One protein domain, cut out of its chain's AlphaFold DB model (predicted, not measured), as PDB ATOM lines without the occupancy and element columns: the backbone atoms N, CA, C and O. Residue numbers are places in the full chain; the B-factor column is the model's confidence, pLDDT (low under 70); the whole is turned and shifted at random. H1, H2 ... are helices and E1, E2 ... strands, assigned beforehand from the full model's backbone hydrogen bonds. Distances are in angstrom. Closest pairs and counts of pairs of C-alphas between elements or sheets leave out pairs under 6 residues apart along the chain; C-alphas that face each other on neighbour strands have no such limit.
ATOM      1  N   ASN A  28     114.698 100.855 160.330       91.25
ATOM      2  CA  ASN A  28     114.393 101.732 161.448       91.25
ATOM      3  C   ASN A  28     113.091 101.274 162.091       91.25
ATOM      4  O   ASN A  28     112.126 100.949 161.398       91.25
ATOM      5  N   VAL A  29     113.049 101.315 163.413       93.31
ATOM      6  CA  VAL A  29     111.858 101.040 164.198       93.31
ATOM      7  C   VAL A  29     111.362 102.329 164.844       93.31
ATOM      8  O   VAL A  29     112.129 103.109 165.414       93.31
ATOM      9  N   THR A  30     110.061 102.566 164.744       94.81
ATOM     10  CA  THR A  30     109.358 103.620 165.473       94.81
ATOM     11  C   THR A  30     108.237 102.971 166.262       94.81
ATOM     12  O   THR A  30     107.442 102.224 165.707       94.81
ATOM     13  N   VAL A  31     108.181 103.238 167.560       95.06
ATOM     14  CA  VAL A  31     107.107 102.767 168.433       95.06
ATOM     15  C   VAL A  31     106.264 103.971 168.806       95.06
ATOM     16  O   VAL A  31     106.773 104.896 169.442       95.06
ATOM     17  N   SER A  32     104.990 103.946 168.437       95.44
ATOM     18  CA  SER A  32     104.024 105.004 168.722       95.44
ATOM     19  C   SER A  32     102.964 104.522 169.702       95.44
ATOM     20  O   SER A  32     102.518 103.380 169.625       95.44
ATOM     21  N   ASP A  33     102.566 105.388 170.628       94.06
ATOM     22  CA  ASP A  33     101.435 105.151 171.529       94.06
ATOM     23  C   ASP A  33     100.094 105.240 170.768       94.06
ATOM     24  O   ASP A  33     100.044 105.676 169.617       94.06
ATOM     25  N   SER A  34      98.993 104.875 171.426       90.38
ATOM     26  CA  SER A  34      97.605 105.002 170.960       90.38
ATOM     27  C   SER A  34      97.225 106.370 170.377       90.38
ATOM     28  O   SER A  34      96.363 106.448 169.506       90.38
ATOM     29  N   THR A  35      97.895 107.440 170.809       91.00
ATOM     30  CA  THR A  35      97.706 108.814 170.307       91.00
ATOM     31  C   THR A  35      98.496 109.123 169.027       91.00
ATOM     32  O   THR A  35      98.438 110.238 168.516       91.00
ATOM     33  N   GLY A  36      99.289 108.172 168.526       88.50
ATOM     34  CA  GLY A  36     100.198 108.357 167.391       88.50
ATOM     35  C   GLY A  36     101.542 108.998 167.757       88.50
ATOM     36  O   GLY A  36     102.422 109.112 166.902       88.50
ATOM     37  N   LYS A  37     101.756 109.384 169.022       92.81
ATOM     38  CA  LYS A  37     103.026 109.963 169.477       92.81
ATOM     39  C   LYS A  37     104.117 108.897 169.580       92.81
ATOM     40  O   LYS A  37     103.951 107.906 170.290       92.81
ATOM     41  N   ALA A  38     105.277 109.158 168.977       92.44
ATOM     42  CA  ALA A  38     106.448 108.302 169.127       92.44
ATOM     43  C   ALA A  38     106.921 108.259 170.596       92.44
ATOM     44  O   ALA A  38     107.238 109.289 171.206       92.44
ATOM     45  N   ALA A  39     106.960 107.049 171.148       91.69
ATOM     46  CA  ALA A  39     107.527 106.712 172.449       91.69
ATOM     47  C   ALA A  39     108.976 106.210 172.327       91.69
ATOM     48  O   ALA A  39     109.765 106.382 173.252       91.69
ATOM     49  N   PHE A  40     109.344 105.632 171.178       93.81
ATOM     50  CA  PHE A  40     110.710 105.203 170.876       93.81
ATOM     51  C   PHE A  40     111.001 105.307 169.376       93.81
ATOM     52  O   PHE A  40     110.120 105.075 168.547       93.81
ATOM     53  N   LYS A  41     112.251 105.628 169.028       93.94
ATOM     54  CA  LYS A  41     112.774 105.600 167.658       93.94
ATOM     55  C   LYS A  41     114.201 105.064 167.699       93.94
ATOM     56  O   LYS A  41     115.000 105.545 168.497       93.94
ATOM     57  N   GLY A  42     114.523 104.108 166.838       90.50
ATOM     58  CA  GLY A  42     115.861 103.523 166.785       90.50
ATOM     59  C   GLY A  42     116.105 102.725 165.512       90.50
ATOM     60  O   GLY A  42     115.190 102.501 164.724       90.50
ATOM     61  N   ALA A  43     117.346 102.293 165.314       88.00
ATOM     62  CA  ALA A  43     117.702 101.344 164.266       88.00
ATOM     63  C   ALA A  43     117.716  99.914 164.827       88.00
ATOM     64  O   ALA A  43     117.981  99.708 166.014       88.00
ATOM     65  N   ILE A  44     117.444  98.934 163.967       86.25
ATOM     66  CA  ILE A  44     117.688  97.522 164.274       86.25
ATOM     67  C   ILE A  44     119.201  97.309 164.434       86.25
ATOM     68  O   ILE A  44     119.998  97.810 163.639       86.25
ATOM     69  N   LYS A  45     119.601  96.590 165.488       84.50
ATOM     70  CA  LYS A  45     121.011  96.242 165.736       84.50
ATOM     71  C   LYS A  45     121.515  95.265 164.672       84.50
ATOM     72  O   LYS A  45     120.719  94.564 164.067       84.50
ATOM     73  N   ALA A  46     122.832  95.089 164.569       76.69
ATOM     74  CA  ALA A  46     123.465  94.099 163.684       76.69
ATOM     75  C   ALA A  46     123.068  92.627 163.938       76.69
ATOM     76  O   ALA A  46     123.372  91.774 163.122       76.69
ATOM     77  N   ASP A  47     122.395  92.338 165.052       79.44
ATOM     78  CA  ASP A  47     121.843  91.022 165.413       79.44
ATOM     79  C   ASP A  47     120.369  90.852 164.972       79.44
ATOM     80  O   ASP A  47     119.746  89.825 165.202       79.44
ATOM     81  N   GLY A  48     119.759  91.875 164.361       85.31
ATOM     82  CA  GLY A  48     118.345  91.856 163.963       85.31
ATOM     83  C   GLY A  48     117.369  92.245 165.079       85.31
ATOM     84  O   GLY A  48     116.183  92.445 164.821       85.31
ATOM     85  N   GLY A  49     117.847  92.407 166.314       90.25
ATOM     86  CA  GLY A  49     117.018  92.767 167.464       90.25
ATOM     87  C   GLY A  49     116.888  94.273 167.741       90.25
ATOM     88  O   GLY A  49     117.780  95.064 167.423       90.25
ATOM     89  N   PHE A  50     115.821  94.661 168.444       92.06
ATOM     90  CA  PHE A  50     115.677  95.952 169.133       92.06
ATOM     91  C   PHE A  50     114.980  95.781 170.493       92.06
ATOM     92  O   PHE A  50     114.270  94.803 170.728       92.06
ATOM     93  N   SER A  51     115.160  96.758 171.385       93.06
ATOM     94  CA  SER A  51     114.412  96.869 172.640       93.06
ATOM     95  C   SER A  51     114.171  98.331 172.979       93.06
ATOM     96  O   SER A  51     115.056  99.168 172.794       93.06
ATOM     97  N   THR A  52     112.996  98.632 173.520       93.12
ATOM     98  CA  THR A  52     112.710  99.923 174.154       93.12
ATOM     99  C   THR A  52     113.149  99.913 175.622       93.12
ATOM    100  O   THR A  52     113.458  98.859 176.181       93.12
ATOM    101  N   GLY A  53     113.124 101.084 176.266       91.38
ATOM    102  CA  GLY A  53     113.039 101.169 177.729       91.38
ATOM    103  C   GLY A  53     111.637 100.805 178.237       91.38
ATOM    104  O   GLY A  53     110.772 100.405 177.450       91.38
ATOM    105  N   ASN A  54     111.399 100.962 179.544       92.62
ATOM    106  CA  ASN A  54     110.070 100.760 180.125       92.62
ATOM    107  C   ASN A  54     109.063 101.747 179.528       92.62
ATOM    108  O   ASN A  54     109.310 102.955 179.472       92.62
ATOM    109  N   LEU A  55     107.918 101.222 179.110       91.62
ATOM    110  CA  LEU A  55     106.809 102.004 178.588       91.62
ATOM    111  C   LEU A  55     105.660 102.016 179.595       91.62
ATOM    112  O   LEU A  55     105.564 101.174 180.495       91.62
ATOM    113  N   LYS A  56     104.777 103.003 179.445       92.88
ATOM    114  CA  LYS A  56     103.511 103.016 180.176       92.88
ATOM    115  C   LYS A  56     102.630 101.870 179.659       92.88
ATOM    116  O   LYS A  56     102.752 101.498 178.494       92.88
ATOM    117  N   PRO A  57     101.749 101.304 180.497       94.50
ATOM    118  CA  PRO A  57     100.792 100.317 180.025       94.50
ATOM    119  C   PRO A  57      99.862 100.940 178.977       94.50
ATOM    120  O   PRO A  57      99.372 102.053 179.170       94.50
ATOM    121  N   GLY A  58      99.623 100.235 177.873       94.06
ATOM    122  CA  GLY A  58      98.813 100.758 176.777       94.06
ATOM    123  C   GLY A  58      98.974 100.009 175.459       94.06
ATOM    124  O   GLY A  58      99.697  99.018 175.355       94.06
ATOM    125  N   ASN A  59      98.278 100.502 174.436       95.31
ATOM    126  CA  ASN A  59      98.355  99.981 173.076       95.31
ATOM    127  C   ASN A  59      99.413 100.746 172.285       95.31
ATOM    128  O   ASN A  59      99.333 101.968 172.171       95.31
ATOM    129  N   TYR A  60     100.349 100.012 171.695       96.19
ATOM    130  CA  TYR A  60     101.444 100.572 170.914       96.19
ATOM    131  C   TYR A  60     101.442 100.027 169.495       96.19
ATOM    132  O   TYR A  60     101.098  98.871 169.258       96.19
ATOM    133  N   VAL A  61     101.873 100.860 168.554       95.81
ATOM    134  CA  VAL A  61     102.117 100.488 167.162       95.81
ATOM    135  C   VAL A  61     103.615 100.544 166.910       95.81
ATOM    136  O   VAL A  61     104.239 101.596 167.030       95.81
ATOM    137  N   VAL A  62     104.195  99.403 166.564       95.94
ATOM    138  CA  VAL A  62     105.593  99.256 166.166       95.94
ATOM    139  C   VAL A  62     105.660  99.277 164.649       95.94
ATOM    140  O   VAL A  62     105.143  98.377 163.994       95.94
ATOM    141  N   GLN A  63     106.285 100.304 164.091       94.94
ATOM    142  CA  GLN A  63     106.451 100.494 162.659       94.94
ATOM    143  C   GLN A  63     107.906 100.262 162.251       94.94
ATOM    144  O   GLN A  63     108.818 100.914 162.761       94.94
ATOM    145  N   PHE A  64     108.109  99.364 161.293       93.12
ATOM    146  CA  PHE A  64     109.398  99.046 160.690       93.12
ATOM    147  C   PHE A  64     109.494  99.698 159.316       93.12
ATOM    148  O   PHE A  64     108.690  99.403 158.437       93.12
ATOM    149  N   THR A  65     110.474 100.574 159.114       91.62
ATOM    150  CA  THR A  65     110.678 101.308 157.854       91.62
ATOM    151  C   THR A  65     112.114 101.177 157.378       91.62
ATOM    152  O   THR A  65     113.061 101.327 158.152       91.62
ATOM    153  N   ALA A  66     112.291 100.933 156.088       87.50
ATOM    154  CA  ALA A  66     113.596 100.914 155.450       87.50
ATOM    155  C   ALA A  66     113.790 102.198 154.646       87.50
ATOM    156  O   ALA A  66     112.873 102.666 153.980       87.50
ATOM    157  N   LYS A  67     114.996 102.769 154.711       76.94
ATOM    158  CA  LYS A  67     115.368 103.943 153.900       76.94
ATOM    159  C   LYS A  67     116.176 103.576 152.658       76.94
ATOM    160  O   LYS A  67     116.274 104.379 151.743       76.94
ATOM    161  N   ASN A  68     116.757 102.378 152.634       70.69
ATOM    162  CA  ASN A  68     117.651 101.932 151.572       70.69
ATOM    163  C   ASN A  68     117.008 100.785 150.796       70.69
ATOM    164  O   ASN A  68     116.656  99.765 151.388       70.69
ATOM    165  N   ALA A  69     116.929 100.927 149.471       65.25
ATOM    166  CA  ALA A  69     116.360  99.933 148.558       65.25
ATOM    167  C   ALA A  69     117.192  98.639 148.428       65.25
ATOM    168  O   ALA A  69     116.840  97.746 147.666       65.25
ATOM    169  N   SER A  70     118.285  98.506 149.185       70.94
ATOM    170  CA  SER A  70     119.144  97.316 149.189       70.94
ATOM    171  C   SER A  70     118.500  96.089 149.848       70.94
ATOM    172  O   SER A  70     119.090  95.011 149.828       70.94
ATOM    173  N   MET A  71     117.316  96.228 150.451       76.56
ATOM    174  CA  MET A  71     116.560  95.098 150.992       76.56
ATOM    175  C   MET A  71     115.916  94.295 149.862       76.56
ATOM    176  O   MET A  71     115.218  94.851 149.017       76.56
ATOM    177  N   LYS A  72     116.123  92.976 149.858       81.31
ATOM    178  CA  LYS A  72     115.576  92.058 148.850       81.31
ATOM    179  C   LYS A  72     115.066  90.795 149.532       81.31
ATOM    180  O   LYS A  72     115.626  90.366 150.535       81.31
ATOM    181  N   GLY A  73     114.044  90.183 148.942       85.44
ATOM    182  CA  GLY A  73     113.435  88.960 149.458       85.44
ATOM    183  C   GLY A  73     112.396  89.225 150.544       85.44
ATOM    184  O   GLY A  73     111.762  90.282 150.585       85.44
ATOM    185  N   GLU A  74     112.211  88.233 151.404       87.81
ATOM    186  CA  GLU A  74     111.208  88.228 152.462       87.81
ATOM    187  C   GLU A  74     111.873  88.304 153.833       87.81
ATOM    188  O   GLU A  74     112.986  87.815 154.018       87.81
ATOM    189  N   TYR A  75     111.176  88.878 154.805       87.19
ATOM    190  CA  TYR A  75     111.648  89.029 156.175       87.19
ATOM    191  C   TYR A  75     110.596  88.532 157.146       87.19
ATOM    192  O   TYR A  75     109.395  88.654 156.906       87.19
ATOM    193  N   SER A  76     111.038  88.013 158.278       89.25
ATOM    194  CA  SER A  76     110.133  87.659 159.362       89.25
ATOM    195  C   SER A  76     110.435  88.517 160.581       89.25
ATOM    196  O   SER A  76     111.583  88.883 160.845       89.25
ATOM    197  N   ILE A  77     109.370  88.891 161.281       91.12
ATOM    198  CA  ILE A  77     109.374  89.867 162.361       91.12
ATOM    199  C   ILE A  77     108.639  89.269 163.550       91.12
ATOM    200  O   ILE A  77     107.525  88.757 163.418       91.12
ATOM    201  N   VAL A  78     109.227  89.402 164.732       92.38
ATOM    202  CA  VAL A  78     108.564  89.127 166.008       92.38
ATOM    203  C   VAL A  78     108.637  90.377 166.860       92.38
ATOM    204  O   VAL A  78     109.703  90.968 167.010       92.38
ATOM    205  N   VAL A  79     107.510  90.756 167.449       94.81
ATOM    206  CA  VAL A  79     107.403  91.841 168.426       94.81
ATOM    207  C   VAL A  79     106.741  91.285 169.673       94.81
ATOM    208  O   VAL A  79     105.698  90.640 169.574       94.81
ATOM    209  N   ALA A  80     107.316  91.531 170.844       93.88
ATOM    210  CA  ALA A  80     106.772  91.067 172.109       93.88
ATOM    211  C   ALA A  80     106.830  92.140 173.199       93.88
ATOM    212  O   ALA A  80     107.732  92.972 173.232       93.88
ATOM    213  N   ALA A  81     105.859  92.078 174.107       93.75
ATOM    214  CA  ALA A  81     105.786  92.864 175.330       93.75
ATOM    215  C   ALA A  81     105.339  91.942 176.474       93.75
ATOM    216  O   ALA A  81     104.162  91.585 176.603       93.75
ATOM    217  N   GLY A  82     106.298  91.485 177.281       90.06
ATOM    218  CA  GLY A  82     106.065  90.440 178.281       90.06
ATOM    219  C   GLY A  82     105.481  89.167 177.657       90.06
ATOM    220  O   GLY A  82     106.124  88.518 176.840       90.06
ATOM    221  N   LYS A  83     104.247  88.808 178.038       88.94
ATOM    222  CA  LYS A  83     103.551  87.594 177.560       88.94
ATOM    223  C   LYS A  83     102.864  87.769 176.199       88.94
ATOM    224  O   LYS A  83     102.450  86.779 175.599       88.94
ATOM    225  N   LYS A  84     102.696  89.006 175.722       91.25
ATOM    226  CA  LYS A  84     102.035  89.296 174.443       91.25
ATOM    227  C   LYS A  84     103.067  89.302 173.328       91.25
ATOM    228  O   LYS A  84     104.114  89.925 173.471       91.25
ATOM    229  N   LYS A  85     102.765  88.623 172.221       92.62
ATOM    230  CA  LYS A  85     103.620  88.579 171.032       92.62
ATOM    231  C   LYS A  85     102.802  88.705 169.756       92.62
ATOM    232  O   LYS A  85     101.675  88.221 169.689       92.62
ATOM    233  N   VAL A  86     103.404  89.311 168.747       93.69
ATOM    234  CA  VAL A  86     102.868  89.462 167.398       93.69
ATOM    235  C   VAL A  86     103.958  89.040 166.432       93.69
ATOM    236  O   VAL A  86     105.122  89.399 166.611       93.69
ATOM    237  N   VAL A  87     103.592  88.250 165.429       91.38
ATOM    238  CA  VAL A  87     104.535  87.680 164.465       91.38
ATOM    239  C   VAL A  87     104.042  87.981 163.060       91.38
ATOM    240  O   VAL A  87     102.861  87.797 162.773       91.38
ATOM    241  N   ALA A  88     104.945  88.424 162.196       89.62
ATOM    242  CA  ALA A  88     104.716  88.558 160.768       89.62
ATOM    243  C   ALA A  88     105.780  87.732 160.041       89.62
ATOM    244  O   ALA A  88     106.970  87.964 160.226       89.62
ATOM    245  N   ASN A  89     105.361  86.750 159.250       89.00
ATOM    246  CA  ASN A  89     106.266  85.936 158.441       89.00
ATOM    247  C   ASN A  89     106.192  86.387 156.985       89.00
ATOM    248  O   ASN A  89     105.154  86.891 156.559       89.00
ATOM    249  N   ALA A  90     107.266  86.143 156.234       87.50
ATOM    250  CA  ALA A  90     107.277  86.318 154.781       87.50
ATOM    251  C   ALA A  90     106.922  87.752 154.316       87.50
ATOM    252  O   ALA A  90     106.237  87.972 153.322       87.50
ATOM    253  N   VAL A  91     107.357  88.766 155.066       88.38
ATOM    254  CA  VAL A  91     107.089  90.168 154.750       88.38
ATOM    255  C   VAL A  91     108.043  90.629 153.653       88.38
ATOM    256  O   VAL A  91     109.251  90.717 153.870       88.38
ATOM    257  N   ALA A  92     107.505  90.936 152.474       89.06
ATOM    258  CA  ALA A  92     108.301  91.401 151.342       89.06
ATOM    259  C   ALA A  92     109.069  92.696 151.668       89.06
ATOM    260  O   ALA A  92     108.514  93.635 152.250       89.06
ATOM    261  N   ALA A  93     110.330  92.768 151.230       86.12
ATOM    262  CA  ALA A  93     111.219  93.924 151.395       86.12
ATOM    263  C   ALA A  93     110.570  95.261 150.988       86.12
ATOM    264  O   ALA A  93     110.728  96.282 151.656       86.12
ATOM    265  N   GLU A  94     109.786  95.240 149.913       87.81
ATOM    266  CA  GLU A  94     109.113  96.401 149.326       87.81
ATOM    267  C   GLU A  94     108.116  97.048 150.295       87.81
ATOM    268  O   GLU A  94     107.907  98.260 150.259       87.81
ATOM    269  N   LYS A  95     107.534  96.270 151.219       89.44
ATOM    270  CA  LYS A  95     106.615  96.791 152.244       89.44
ATOM    271  C   LYS A  95     107.333  97.657 153.272       89.44
ATOM    272  O   LYS A  95     106.745  98.606 153.782       89.44
ATOM    273  N   PHE A  96     108.610  97.387 153.536       87.88
ATOM    274  CA  PHE A  96     109.422  98.237 154.405       87.88
ATOM    275  C   PHE A  96     109.755  99.580 153.741       87.88
ATOM    276  O   PHE A  96     109.915 100.572 154.452       87.88
ATOM    277  N   LEU A  97     109.841  99.610 152.405       85.81
ATOM    278  CA  LEU A  97     110.160 100.795 151.598       85.81
ATOM    279  C   LEU A  97     108.915 101.644 151.281       85.81
ATOM    280  O   LEU A  97     108.985 102.868 151.303       85.81
ATOM    281  N   GLY A  98     107.767 101.009 151.028       79.38
ATOM    282  CA  GLY A  98     106.529 101.658 150.574       79.38
ATOM    283  C   GLY A  98     105.649 102.291 151.662       79.38
ATOM    284  O   GLY A  98     104.475 102.535 151.412       79.38
ATOM    285  N   GLY A  99     106.172 102.517 152.871       80.81
ATOM    286  CA  GLY A  99     105.406 103.057 154.011       80.81
ATOM    287  C   GLY A  99     105.641 102.324 155.334       80.81
ATOM    288  O   GLY A  99     105.257 102.809 156.399       80.81
ATOM    289  N   GLY A 100     106.339 101.191 155.287       87.44
ATOM    290  CA  GLY A 100     106.711 100.418 156.460       87.44
ATOM    291  C   GLY A 100     105.661  99.403 156.897       87.44
ATOM    292  O   GLY A 100     104.508  99.416 156.477       87.44
ATOM    293  N   VAL A 101     106.084  98.508 157.783       92.12
ATOM    294  CA  VAL A 101     105.268  97.429 158.344       92.12
ATOM    295  C   VAL A 101     104.873  97.826 159.757       92.12
ATOM    296  O   VAL A 101     105.748  98.011 160.598       92.12
ATOM    297  N   ALA A 102     103.578  97.967 160.027       93.50
ATOM    298  CA  ALA A 102     103.067  98.357 161.339       93.50
ATOM    299  C   ALA A 102     102.452  97.159 162.076       93.50
ATOM    300  O   ALA A 102     101.629  96.431 161.526       93.50
ATOM    301  N   MET A 103     102.830  96.973 163.339       94.81
ATOM    302  CA  MET A 103     102.372  95.881 164.197       94.81
ATOM    303  C   MET A 103     101.864  96.449 165.519       94.81
ATOM    304  O   MET A 103     102.578  97.193 166.186       94.81
ATOM    305  N   LYS A 104     100.639  96.100 165.919       94.44
ATOM    306  CA  LYS A 104     100.051  96.583 167.177       94.44
ATOM    307  C   LYS A 104     100.296  95.590 168.309       94.44
ATOM    308  O   LYS A 104      99.931  94.428 168.175       94.44
ATOM    309  N   VAL A 105     100.849  96.050 169.425       94.94
ATOM    310  CA  VAL A 105     101.120  95.246 170.625       94.94
ATOM    311  C   VAL A 105     100.612  95.978 171.864       94.94
ATOM    312  O   VAL A 105     100.761  97.191 171.985       94.94
ATOM    313  N   GLU A 106      99.997  95.250 172.791       94.12
ATOM    314  CA  GLU A 106      99.628  95.806 174.092       94.12
ATOM    315  C   GLU A 106     100.754  95.562 175.098       94.12
ATOM    316  O   GLU A 106     101.264  94.445 175.223       94.12
ATOM    317  N   VAL A 107     101.120  96.616 175.818       93.81
ATOM    318  CA  VAL A 107     102.177  96.629 176.822       93.81
ATOM    319  C   VAL A 107     101.542  96.730 178.205       93.81
ATOM    320  O   VAL A 107     100.662  97.554 178.437       93.81
ATOM    321  N   GLY A 108     101.988  95.880 179.127       90.56
ATOM    322  CA  GLY A 108     101.590  95.913 180.538       90.56
ATOM    323  C   GLY A 108     102.468  96.836 181.388       90.56
ATOM    324  O   GLY A 108     103.468  97.381 180.923       90.56
ATOM    325  N   THR A 109     102.107  97.005 182.660       92.00
ATOM    326  CA  THR A 109     102.797  97.922 183.581       92.00
ATOM    327  C   THR A 109     104.272  97.572 183.737       92.00
ATOM    328  O   THR A 109     104.612  96.442 184.080       92.00
ATOM    329  N   GLY A 110     105.146  98.555 183.508       86.56
ATOM    330  CA  GLY A 110     106.589  98.385 183.670       86.56
ATOM    331  C   GLY A 110     107.221  97.451 182.640       86.56
ATOM    332  O   GLY A 110     108.360  97.041 182.830       86.56
ATOM    333  N   LEU A 111     106.527  97.115 181.552       93.25
ATOM    334  CA  LEU A 111     107.081  96.290 180.485       93.25
ATOM    335  C   LEU A 111     107.729  97.150 179.395       93.25
ATOM    336  O   LEU A 111     107.436  98.335 179.229       93.25
ATOM    337  N   ASN A 112     108.625  96.529 178.642       93.81
ATOM    338  CA  ASN A 112     109.233  97.071 177.436       93.81
ATOM    339  C   ASN A 112     108.787  96.263 176.214       93.81
ATOM    340  O   ASN A 112     108.304  95.133 176.334       93.81
ATOM    341  N   ILE A 113     108.968  96.852 175.034       94.69
ATOM    342  CA  ILE A 113     108.792  96.153 173.766       94.69
ATOM    343  C   ILE A 113     110.160  95.675 173.298       94.69
ATOM    344  O   ILE A 113     111.106  96.460 173.213       94.69
ATOM    345  N   ILE A 114     110.234  94.397 172.957       93.38
ATOM    346  CA  ILE A 114     111.365  93.789 172.262       93.38
ATOM    347  C   ILE A 114     110.911  93.317 170.890       93.38
ATOM    348  O   ILE A 114     109.748  92.955 170.698       93.38
ATOM    349  N   GLY A 115     111.829  93.259 169.940       92.19
ATOM    350  CA  GLY A 115     111.545  92.563 168.701       92.19
ATOM    351  C   GLY A 115     112.781  92.136 167.946       92.19
ATOM    352  O   GLY A 115     113.892  92.566 168.246       92.19
ATOM    353  N   GLN A 116     112.549  91.243 166.997       91.06
ATOM    354  CA  GLN A 116     113.540  90.542 166.195       91.06
ATOM    355  C   GLN A 116     113.101  90.626 164.735       91.06
ATOM    356  O   GLN A 116     111.926  90.403 164.436       91.06
ATOM    357  N   VAL A 117     114.037  90.926 163.842       88.31
ATOM    358  CA  VAL A 117     113.849  90.951 162.392       88.31
ATOM    359  C   VAL A 117     114.985  90.166 161.761       88.31
ATOM    360  O   VAL A 117     116.152  90.455 162.014       88.31
ATOM    361  N   TRP A 118     114.657  89.202 160.911       85.19
ATOM    362  CA  TRP A 118     115.658  88.428 160.180       85.19
ATOM    363  C   TRP A 118     115.221  88.204 158.735       85.19
ATOM    364  O   TRP A 118     114.031  88.235 158.407       85.19
ATOM    365  N   ALA A 119     116.212  88.021 157.864       82.88
ATOM    366  CA  ALA A 119     115.990  87.695 156.464       82.88
ATOM    367  C   ALA A 119     115.493  86.251 156.322       82.88
ATOM    368  O   ALA A 119     115.967  85.344 157.006       82.88
ATOM    369  N   GLY A 120     114.548  86.057 155.413       72.88
ATOM    370  CA  GLY A 120     113.856  84.803 155.172       72.88
ATOM    371  C   GLY A 120     112.437  84.785 155.739       72.88
ATOM    372  O   GLY A 120     112.117  85.349 156.792       72.88
TER     373      GLY A 120
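This is residues 28 to 120 of the 162 residues of an uncharacterized protein of Verrucomicrobia bacterium (UniProt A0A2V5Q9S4). Picture a sandwich, two sheets of four strands laid face to face, with E2, E1, E4 and E7 in one and E3, E8, E5 and E6 in the other, their strands at 23 degrees to each other. One short helix, H1, sits at one end of the sandwich, where the chain passes from E6 in one sheet to E7 in the other. The printed part has 93 residues with one named helix and eight named strands, in the order E1 E2 E3 E4 E5 E6 H1 E7 E8, and the class is mostly strand. Both sheets are antiparallel throughout, in the orders E2 - E1 - E4 - E7 and E3 - E8 - E5 - E6. The whole is compact, with a radius of gyration of the C-alphas of 12.6 A, and elongated in outline, spanning 37 by 23 by 20 A.

Begin with E4, residues 58 to 66, an inner strand of the first sheet. Beside it lies its antiparallel neighbour E1, residues 28 to 33, at 158 degrees between directions; look for N 30 and O 63, 2.9 A apart, and N 63 and O 30, 2.8 A. E1 forms a hairpin with the edge strand E2, residues 38 to 43, where N 29 and O 42 are 2.8 A apart. The other neighbour of E4 is the edge strand E7, residues 101 to 107, antiparallel at 154 degrees, with N 62 and O 103 at 2.8 A. This sheet is twisted. In the second sheet, find E5, residues 74 to 81, and E6, residues 84 to 92, a hairpin in which N 79 and O 86 are 2.9 A apart. E6 bends by 51 degrees at residue 89. E5 has E8, residues 114 to 119, as its other antiparallel neighbour, with N 78 and O 116 at 2.9 A. E8 in turn pairs with the edge strand E3, residues 49 to 51, where N 50 and O 115 are 2.9 A apart. Now look from one sheet to the other: the parts that face each other are 9.9 A centre to centre. The closest C-alphas of E6 and E7 are those of Val 86 and Val 105, 6.9 A apart, and those of E2 and E3 are Ala 43 and Phe 50, 7.5 A apart. E1 and E3 are only just apart, at 8.1 A, and E4 and E8 are apart. H1, residues 93 to 97, is on the first sheet at the sheet's level, with a height over the sheet of 1.1 A; its closest C-alpha pair with E4 is Thr 65 and Phe 96, 4.8 A. It only grazes the second sheet, with residues 93 to 96. In H1, 0 of 1 O i to N i+4 pairs are within hydrogen-bond range, beside 2 of 2 O i to N i+3 pairs.

Find C-alpha 58 at (98.813, 100.758, 176.777); from there E4 runs 25.9 A to C-alpha 66. E1 begins at C-alpha 28, at (114.393, 101.732, 161.448), and covers 16.8 A; E2 covers 14.1 A and E7 18.8 A. E5 and E6 each measure 24.0 A, while E3 has 7.1 A and H1 7.0 A. E8 runs 17.6 A and ends at C-alpha 119, at (115.990, 87.695, 156.464).

The two C-alphas farthest apart are those of Ser 70 and Thr 109, 38.1 A. The printed part, residues 28 to 120, has no cut. No link is long; E3 to E4, E4 to E5 and E7 to E8 are short, and the others are tight. The mean pLDDT of the printed part is 89.4, and residue 69 is the one printed residue under 70.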